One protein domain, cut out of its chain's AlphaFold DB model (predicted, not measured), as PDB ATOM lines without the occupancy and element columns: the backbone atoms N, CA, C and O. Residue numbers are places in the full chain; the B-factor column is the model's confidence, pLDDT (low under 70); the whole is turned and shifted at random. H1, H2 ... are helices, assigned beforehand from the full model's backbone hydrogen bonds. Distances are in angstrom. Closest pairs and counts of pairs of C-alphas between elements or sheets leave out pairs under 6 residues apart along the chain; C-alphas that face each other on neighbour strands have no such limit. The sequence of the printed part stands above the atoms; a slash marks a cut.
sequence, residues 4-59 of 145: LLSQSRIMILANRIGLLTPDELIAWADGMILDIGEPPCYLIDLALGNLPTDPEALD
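This is residues 4 to 59 of the 145 residues of an uncharacterized protein of Pseudomonas mendocina (UniProt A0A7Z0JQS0). The longest helix, H2, and H1 make a helical hairpin that touches near its linking end, and the short H3 packs on H2 at a slant, so that the centres of the three helices make a triangle. From H3, a tail with no named element, residues 48 to 59, leads away from H2 and folds back to end on the far side of the domain from it. The printed part has 56 residues, with three named helices in the order H1, H2, H3 and no named strand, and its class is all helix. It is compact, with a radius of gyration of the C-alphas of 10.1 A, and rounded, with spans of 30 by 23 by 17 A.

Begin with H2, residues 22 to 35: find C-alpha 22 at (-19.505, -24.627, 32.836), and from there the helix runs 20.3 A to C-alpha 35 at (-12.673, -21.038, 51.635). Go back along the chain to H1, residues 4 to 16, which starts with C-alpha 4 at (-5.832, -27.899, 45.084) and measures 18.2 A from first to last C-alpha. After H2, look for H3 in residues 41 to 47, which ends with C-alpha 47 at (-14.629, -18.514, 38.560). Residues 56 to 58 are a short helical run that bears no name.

Start from H2 and look first at H3: the two touch, with 15 pairs of C-alphas within 8 A. Their closest C-alphas are those of Ile 26 and Ala 47, 4.5 A apart. Their lines stand at a steep tilt of 51 degrees, and they run opposite ways. Now compare H2 with H1: they touch through residues 22 to 25 of H2 and residues 11 to 15 of H1 alone, and the closest C-alphas, of Asn 15 and Pro 22, are 6.6 A apart. They run opposite ways at a shallow tilt of 14 degrees and form a helical hairpin. H1 and H3 are close but not clearly touching, with the closest C-alphas, of Ser 8 and Leu 43, 7.8 A apart. They run the same way at a steep tilt of 39 degrees. Along the backbones of H1, H2 and H3, each O i to N i+4 pair is within hydrogen-bond range.

Read from residue 4 to residue 59 and you will meet no cut in the printed part. The two C-alphas farthest apart are those of Ile 17 and Gly 37, at 30.5 A, while the C-alphas of Leu 4 and Asp 59 are 15.3 A apart. The links H1 to H2 and H2 to H3 are tight, each with 5 residues. In residues 48 to 59 the C-alphas lie 7 to 14 A from the mean of the C-alphas. The mean pLDDT of the printed part is 94.0, and no printed residue is under 70.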
ATOM      1  N   LEU A   4      -4.943 -28.819  45.797       92.62
ATOM      2  CA  LEU A   4      -5.832 -27.899  45.084       92.62
ATOM      3  C   LEU A   4      -5.611 -27.899  43.568       92.62
ATOM      4  O   LEU A   4      -6.569 -27.870  42.799       92.62
ATOM      5  N   LEU A   5      -4.351 -27.959  43.132       93.69
ATOM      6  CA  LEU A   5      -4.022 -27.960  41.712       93.69
ATOM      7  C   LEU A   5      -4.460 -29.269  41.043       93.69
ATOM      8  O   LEU A   5      -5.036 -29.245  39.960       93.69
ATOM      9  N   SER A   6      -4.242 -30.398  41.725       93.88
ATOM     10  CA  SER A   6      -4.733 -31.707  41.281       93.88
ATOM     11  C   SER A   6      -6.254 -31.716  41.168       93.88
ATOM     12  O   SER A   6      -6.792 -32.163  40.162       93.88
ATOM     13  N   GLN A   7      -6.947 -31.192  42.181       95.44
ATOM     14  CA  GLN A   7      -8.404 -31.123  42.194       95.44
ATOM     15  C   GLN A   7      -8.929 -30.233  41.062       95.44
ATOM     16  O   GLN A   7      -9.791 -30.664  40.306       95.44
ATOM     17  N   SER A   8      -8.353 -29.041  40.881       96.06
ATOM     18  CA  SER A   8      -8.714 -28.125  39.788       96.06
ATOM     19  C   SER A   8      -8.576 -28.800  38.426       96.06
ATOM     20  O   SER A   8      -9.467 -28.698  37.588       96.06
ATOM     21  N   ARG A   9      -7.488 -29.551  38.220       96.31
ATOM     22  CA  ARG A   9      -7.268 -30.295  36.978       96.31
ATOM     23  C   ARG A   9      -8.350 -31.350  36.735       96.31
ATOM     24  O   ARG A   9      -8.853 -31.433  35.618       96.31
ATOM     25  N   ILE A  10      -8.746 -32.108  37.760       96.75
ATOM     26  CA  ILE A  10      -9.853 -33.073  37.651       96.75
ATOM     27  C   ILE A  10     -11.168 -32.367  37.307       96.75
ATOM     28  O   ILE A  10     -11.879 -32.835  36.425       96.75
ATOM     29  N   MET A  11     -11.464 -31.221  37.924       97.12
ATOM     30  CA  MET A  11     -12.692 -30.467  37.642       97.12
ATOM     31  C   MET A  11     -12.731 -29.931  36.205       97.12
ATOM     32  O   MET A  11     -13.753 -30.047  35.530       97.12
ATOM     33  N   ILE A  12     -11.605 -29.424  35.693       96.94
ATOM     34  CA  ILE A  12     -11.490 -28.999  34.290       96.94
ATOM     35  C   ILE A  12     -11.681 -30.195  33.349       96.94
ATOM     36  O   ILE A  12     -12.377 -30.088  32.339       96.94
ATOM     37  N   LEU A  13     -11.087 -31.350  33.663       97.12
ATOM     38  CA  LEU A  13     -11.253 -32.557  32.855       97.12
ATOM     39  C   LEU A  13     -12.693 -33.080  32.879       97.12
ATOM     40  O   LEU A  13     -13.214 -33.451  31.827       97.12
ATOM     41  N   ALA A  14     -13.352 -33.054  34.037       96.69
ATOM     42  CA  ALA A  14     -14.758 -33.413  34.182       96.69
ATOM     43  C   ALA A  14     -15.653 -32.489  33.342       96.69
ATOM     44  O   ALA A  14     -16.527 -32.968  32.623       96.69
ATOM     45  N   ASN A  15     -15.382 -31.180  33.340       96.31
ATOM     46  CA  ASN A  15     -16.065 -30.244  32.448       96.31
ATOM     47  C   ASN A  15     -15.804 -30.552  30.966       96.31
ATOM     48  O   ASN A  15     -16.736 -30.585  30.165       96.31
ATOM     49  N   ARG A  16     -14.555 -30.860  30.600       94.94
ATOM     50  CA  ARG A  16     -14.171 -31.182  29.218       94.94
ATOM     51  C   ARG A  16     -14.906 -32.401  28.657       94.94
ATOM     52  O   ARG A  16     -15.217 -32.407  27.470       94.94
ATOM     53  N   ILE A  17     -15.178 -33.416  29.477       95.50
ATOM     54  CA  ILE A  17     -15.941 -34.606  29.056       95.50
ATOM     55  C   ILE A  17     -17.463 -34.431  29.200       95.50
ATOM     56  O   ILE A  17     -18.228 -35.370  28.967       95.50
ATOM     57  N   GLY A  18     -17.910 -33.232  29.586       93.31
ATOM     58  CA  GLY A  18     -19.314 -32.878  29.777       93.31
ATOM     59  C   GLY A  18     -19.923 -33.363  31.091       93.31
ATOM     60  O   GLY A  18     -21.113 -33.163  31.289       93.31
ATOM     61  N   LEU A  19     -19.138 -33.978  31.982       93.38
ATOM     62  CA  LEU A  19     -19.611 -34.456  33.284       93.38
ATOM     63  C   LEU A  19     -19.962 -33.297  34.226       93.38
ATOM     64  O   LEU A  19     -20.789 -33.452  35.115       93.38
ATOM     65  N   LEU A  20     -19.337 -32.137  34.026       94.50
ATOM     66  CA  LEU A  20     -19.722 -30.882  34.661       94.50
ATOM     67  C   LEU A  20     -20.079 -29.854  33.598       94.50
ATOM     68  O   LEU A  20     -19.350 -29.657  32.624       94.50
ATOM     69  N   THR A  21     -21.161 -29.135  33.825       94.44
ATOM     70  CA  THR A  21     -21.480 -27.923  33.079       94.44
ATOM     71  C   THR A  21     -20.476 -26.808  33.408       94.44
ATOM     72  O   THR A  21     -19.826 -26.838  34.460       94.44
ATOM     73  N   PRO A  22     -20.320 -25.802  32.528       95.88
ATOM     74  CA  PRO A  22     -19.505 -24.627  32.836       95.88
ATOM     75  C   PRO A  22     -19.945 -23.920  34.126       95.88
ATOM     76  O   PRO A  22     -19.097 -23.520  34.918       95.88
ATOM     77  N   ASP A  23     -21.256 -23.840  34.371       97.31
ATOM     78  CA  ASP A  23     -21.816 -23.199  35.566       97.31
ATOM     79  C   ASP A  23     -21.463 -23.968  36.848       97.31
ATOM     80  O   ASP A  23     -21.133 -23.355  37.860       97.31
ATOM     81  N   GLU A  24     -21.460 -25.306  36.816       96.50
ATOM     82  CA  GLU A  24     -21.005 -26.126  37.949       96.50
ATOM     83  C   GLU A  24     -19.504 -25.953  38.222       96.50
ATOM     84  O   GLU A  24     -19.093 -25.912  39.383       96.50
ATOM     85  N   LEU A  25     -18.680 -25.825  37.175       97.19
ATOM     86  CA  LEU A  25     -17.243 -25.566  37.322       97.19
ATOM     87  C   LEU A  25     -16.981 -24.182  37.936       97.19
ATOM     88  O   LEU A  25     -16.146 -24.066  38.835       97.19
ATOM     89  N   ILE A  26     -17.713 -23.160  37.484       97.75
ATOM     90  CA  ILE A  26     -17.656 -21.798  38.033       97.75
ATOM     91  C   ILE A  26     -18.090 -21.804  39.501       97.75
ATOM     92  O   ILE A  26     -17.350 -21.327  40.357       97.75
ATOM     93  N   ALA A  27     -19.241 -22.408  39.812       97.12
ATOM     94  CA  ALA A  27     -19.763 -22.471  41.175       97.12
ATOM     95  C   ALA A  27     -18.811 -23.210  42.129       97.12
ATOM     96  O   ALA A  27     -18.644 -22.810  43.282       97.12
ATOM     97  N   TRP A  28     -18.152 -24.271  41.649       97.06
ATOM     98  CA  TRP A  28     -17.104 -24.945  42.407       97.06
ATOM     99  C   TRP A  28     -15.910 -24.019  42.676       97.06
ATOM    100  O   TRP A  28     -15.452 -23.938  43.817       97.06
ATOM    101  N   ALA A  29     -15.420 -23.305  41.658       96.50
ATOM    102  CA  ALA A  29     -14.292 -22.387  41.806       96.50
ATOM    103  C   ALA A  29     -14.612 -21.233  42.771       96.50
ATOM    104  O   ALA A  29     -13.794 -20.929  43.641       96.50
ATOM    105  N   ASP A  30     -15.816 -20.659  42.685       95.12
ATOM    106  CA  ASP A  30     -16.316 -19.645  43.619       95.12
ATOM    107  C   ASP A  30     -16.323 -20.160  45.064       95.12
ATOM    108  O   ASP A  30     -15.833 -19.482  45.970       95.12
ATOM    109  N   GLY A  31     -16.817 -21.383  45.285       94.62
ATOM    110  CA  GLY A  31     -16.790 -22.022  46.601       94.62
ATOM    111  C   GLY A  31     -15.368 -22.141  47.157       94.62
ATOM    112  O   GLY A  31     -15.109 -21.744  48.291       94.62
ATOM    113  N   MET A  32     -14.420 -22.597  46.332       94.44
ATOM    114  CA  MET A  32     -13.017 -22.721  46.740       94.44
ATOM    115  C   MET A  32     -12.369 -21.369  47.057       94.44
ATOM    116  O   MET A  32     -11.550 -21.284  47.970       94.44
ATOM    117  N   ILE A  33     -12.716 -20.307  46.325       93.38
ATOM    118  CA  ILE A  33     -12.217 -18.949  46.582       93.38
ATOM    119  C   ILE A  33     -12.686 -18.441  47.948       93.38
ATOM    120  O   ILE A  33     -11.902 -17.820  48.661       93.38
ATOM    121  N   LEU A  34     -13.936 -18.711  48.332       91.94
ATOM    122  CA  LEU A  34     -14.472 -18.289  49.631       91.94
ATOM    123  C   LEU A  34     -13.786 -18.993  50.811       91.94
ATOM    124  O   LEU A  34     -13.637 -18.394  51.878       91.94
ATOM    125  N   ASP A  35     -13.339 -20.233  50.608       90.06
ATOM    126  CA  ASP A  35     -12.673 -21.038  51.635       90.06
ATOM    127  C   ASP A  35     -11.172 -20.720  51.783       90.06
ATOM    128  O   ASP A  35     -10.553 -21.054  52.800       90.06
ATOM    129  N   ILE A  36     -10.561 -20.068  50.787       88.62
ATOM    130  CA  ILE A  36      -9.119 -19.806  50.728       88.62
ATOM    131  C   ILE A  36      -8.849 -18.310  50.903       88.62
ATOM    132  O   ILE A  36      -9.254 -17.489  50.090       88.62
ATOM    133  N   GLY A  37      -8.075 -17.947  51.930       81.19
ATOM    134  CA  GLY A  37      -7.762 -16.539  52.214       81.19
ATOM    135  C   GLY A  37      -7.045 -15.801  51.073       81.19
ATOM    136  O   GLY A  37      -7.345 -14.638  50.819       81.19
ATOM    137  N   GLU A  38      -6.126 -16.469  50.371       89.56
ATOM    138  CA  GLU A  38      -5.453 -15.939  49.175       89.56
ATOM    139  C   GLU A  38      -5.560 -16.953  48.022       89.56
ATOM    140  O   GLU A  38      -4.749 -17.883  47.941       89.56
ATOM    141  N   PRO A  39      -6.576 -16.837  47.146       91.19
ATOM    142  CA  PRO A  39      -6.772 -17.786  46.062       91.19
ATOM    143  C   PRO A  39      -5.723 -17.588  44.951       91.19
ATOM    144  O   PRO A  39      -5.411 -16.456  44.572       91.19
ATOM    145  N   PRO A  40      -5.182 -18.673  44.375       93.44
ATOM    146  CA  PRO A  40      -4.327 -18.590  43.200       93.44
ATOM    147  C   PRO A  40      -5.089 -18.063  41.975       93.44
ATOM    148  O   PRO A  40      -6.283 -18.313  41.815       93.44
ATOM    149  N   CYS A  41      -4.372 -17.405  41.058       94.31
ATOM    150  CA  CYS A  41      -4.963 -16.779  39.866       94.31
ATOM    151  C   CYS A  41      -5.763 -17.765  39.001       94.31
ATOM    152  O   CYS A  41      -6.850 -17.421  38.557       94.31
ATOM    153  N   TYR A  42      -5.295 -19.008  38.850       94.56
ATOM    154  CA  TYR A  42      -6.007 -20.011  38.054       94.56
ATOM    155  C   TYR A  42      -7.403 -20.354  38.599       94.56
ATOM    156  O   TYR A  42      -8.267 -20.755  37.828       94.56
ATOM    157  N   LEU A  43      -7.648 -20.216  39.911       95.06
ATOM    158  CA  LEU A  43      -8.995 -20.391  40.470       95.06
ATOM    159  C   LEU A  43      -9.887 -19.199  40.140       95.06
ATOM    160  O   LEU A  43     -11.063 -19.384  39.848       95.06
ATOM    161  N   ILE A  44      -9.322 -17.990  40.161       94.44
ATOM    162  CA  ILE A  44     -10.030 -16.773  39.755       94.44
ATOM    163  C   ILE A  44     -10.416 -16.873  38.277       94.44
ATOM    164  O   ILE A  44     -11.552 -16.573  37.926       94.44
ATOM    165  N   ASP A  45      -9.511 -17.356  37.422       96.19
ATOM    166  CA  ASP A  45      -9.804 -17.587  36.006       96.19
ATOM    167  C   ASP A  45     -10.996 -18.537  35.832       96.19
ATOM    168  O   ASP A  45     -11.928 -18.203  35.100       96.19
ATOM    169  N   LEU A  46     -11.015 -19.657  36.565       96.06
ATOM    170  CA  LEU A  46     -12.121 -20.620  36.531       96.06
ATOM    171  C   LEU A  46     -13.449 -20.011  36.994       96.06
ATOM    172  O   LEU A  46     -14.464 -20.220  36.333       96.06
ATOM    173  N   ALA A  47     -13.445 -19.225  38.072       94.94
ATOM    174  CA  ALA A  47     -14.629 -18.514  38.560       94.94
ATOM    175  C   ALA A  47     -15.153 -17.470  37.555       94.94
ATOM    176  O   ALA A  47     -16.345 -17.190  37.479       94.94
ATOM    177  N   LEU A  48     -14.269 -16.918  36.722       95.12
ATOM    178  CA  LEU A  48     -14.632 -16.022  35.623       95.12
ATOM    179  C   LEU A  48     -15.019 -16.768  34.333       95.12
ATOM    180  O   LEU A  48     -15.276 -16.126  33.314       95.12
ATOM    181  N   GLY A  49     -15.050 -18.104  34.355       93.38
ATOM    182  CA  GLY A  49     -15.383 -18.947  33.206       93.38
ATOM    183  C   GLY A  49     -14.241 -19.147  32.205       93.38
ATOM    184  O   GLY A  49     -14.474 -19.623  31.094       93.38
ATOM    185  N   ASN A  50     -13.006 -18.798  32.570       94.62
ATOM    186  CA  ASN A  50     -11.824 -18.973  31.730       94.62
ATOM    187  C   ASN A  50     -11.074 -20.254  32.114       94.62
ATOM    188  O   ASN A  50     -10.778 -20.489  33.283       94.62
ATOM    189  N   LEU A  51     -10.714 -21.073  31.121       92.62
ATOM    190  CA  LEU A  51      -9.876 -22.251  31.352       92.62
ATOM    191  C   LEU A  51      -8.396 -21.838  31.433       92.62
ATOM    192  O   LEU A  51      -7.855 -21.352  30.435       92.62
ATOM    193  N   PRO A  52      -7.726 -22.028  32.583       92.56
ATOM    194  CA  PRO A  52      -6.352 -21.586  32.773       92.56
ATOM    195  C   PRO A  52      -5.362 -22.487  32.026       92.56
ATOM    196  O   PRO A  52      -5.489 -23.710  32.016       92.56
ATOM    197  N   THR A  53      -4.321 -21.880  31.455       90.88
ATOM    198  CA  THR A  53      -3.155 -22.588  30.885       90.88
ATOM    199  C   THR A  53      -1.903 -22.471  31.761       90.88
ATOM    200  O   THR A  53      -0.874 -23.066  31.454       90.88
ATOM    201  N   ASP A  54      -1.972 -21.681  32.834       89.75
ATOM    202  CA  ASP A  54      -0.918 -21.509  33.833       89.75
ATOM    203  C   ASP A  54      -1.507 -21.806  35.223       89.75
ATOM    204  O   ASP A  54      -2.551 -21.243  35.563       89.75
ATOM    205  N   PRO A  55      -0.907 -22.698  36.035       91.06
ATOM    206  CA  PRO A  55       0.325 -23.458  35.789       91.06
ATOM    207  C   PRO A  55       0.199 -24.465  34.643       91.06
ATOM    208  O   PRO A  55      -0.892 -24.942  34.353       91.06
ATOM    209  N   GLU A  56       1.332 -24.848  34.043       90.69
ATOM    210  CA  GLU A  56       1.412 -25.779  32.898       90.69
ATOM    211  C   GLU A  56       0.603 -27.071  33.114       90.69
ATOM    212  O   GLU A  56       0.018 -27.617  32.183       90.69
ATOM    213  N   ALA A  57       0.505 -27.540  34.362       91.00
ATOM    214  CA  ALA A  57      -0.311 -28.690  34.731       91.00
ATOM    215  C   ALA A  57      -1.810 -28.524  34.412       91.00
ATOM    216  O   ALA A  57      -2.503 -29.526  34.343       91.00
ATOM    217  N   LEU A  58      -2.339 -27.314  34.225       93.06
ATOM    218  CA  LEU A  58      -3.731 -27.076  33.815       93.06
ATOM    219  C   LEU A  58      -3.886 -26.930  32.297       93.06
ATOM    220  O   LEU A  58      -4.996 -27.066  31.785       93.06
ATOM    221  N   ASP A  59      -2.786 -26.749  31.565       92.19
ATOM    222  CA  ASP A  59      -2.791 -26.746  30.106       92.19
ATOM    223  C   ASP A  59      -3.041 -28.168  29.583       92.19
ATOM    224  O   ASP A  59      -2.126 -28.973  29.397       92.19
TER     225      ASP A  59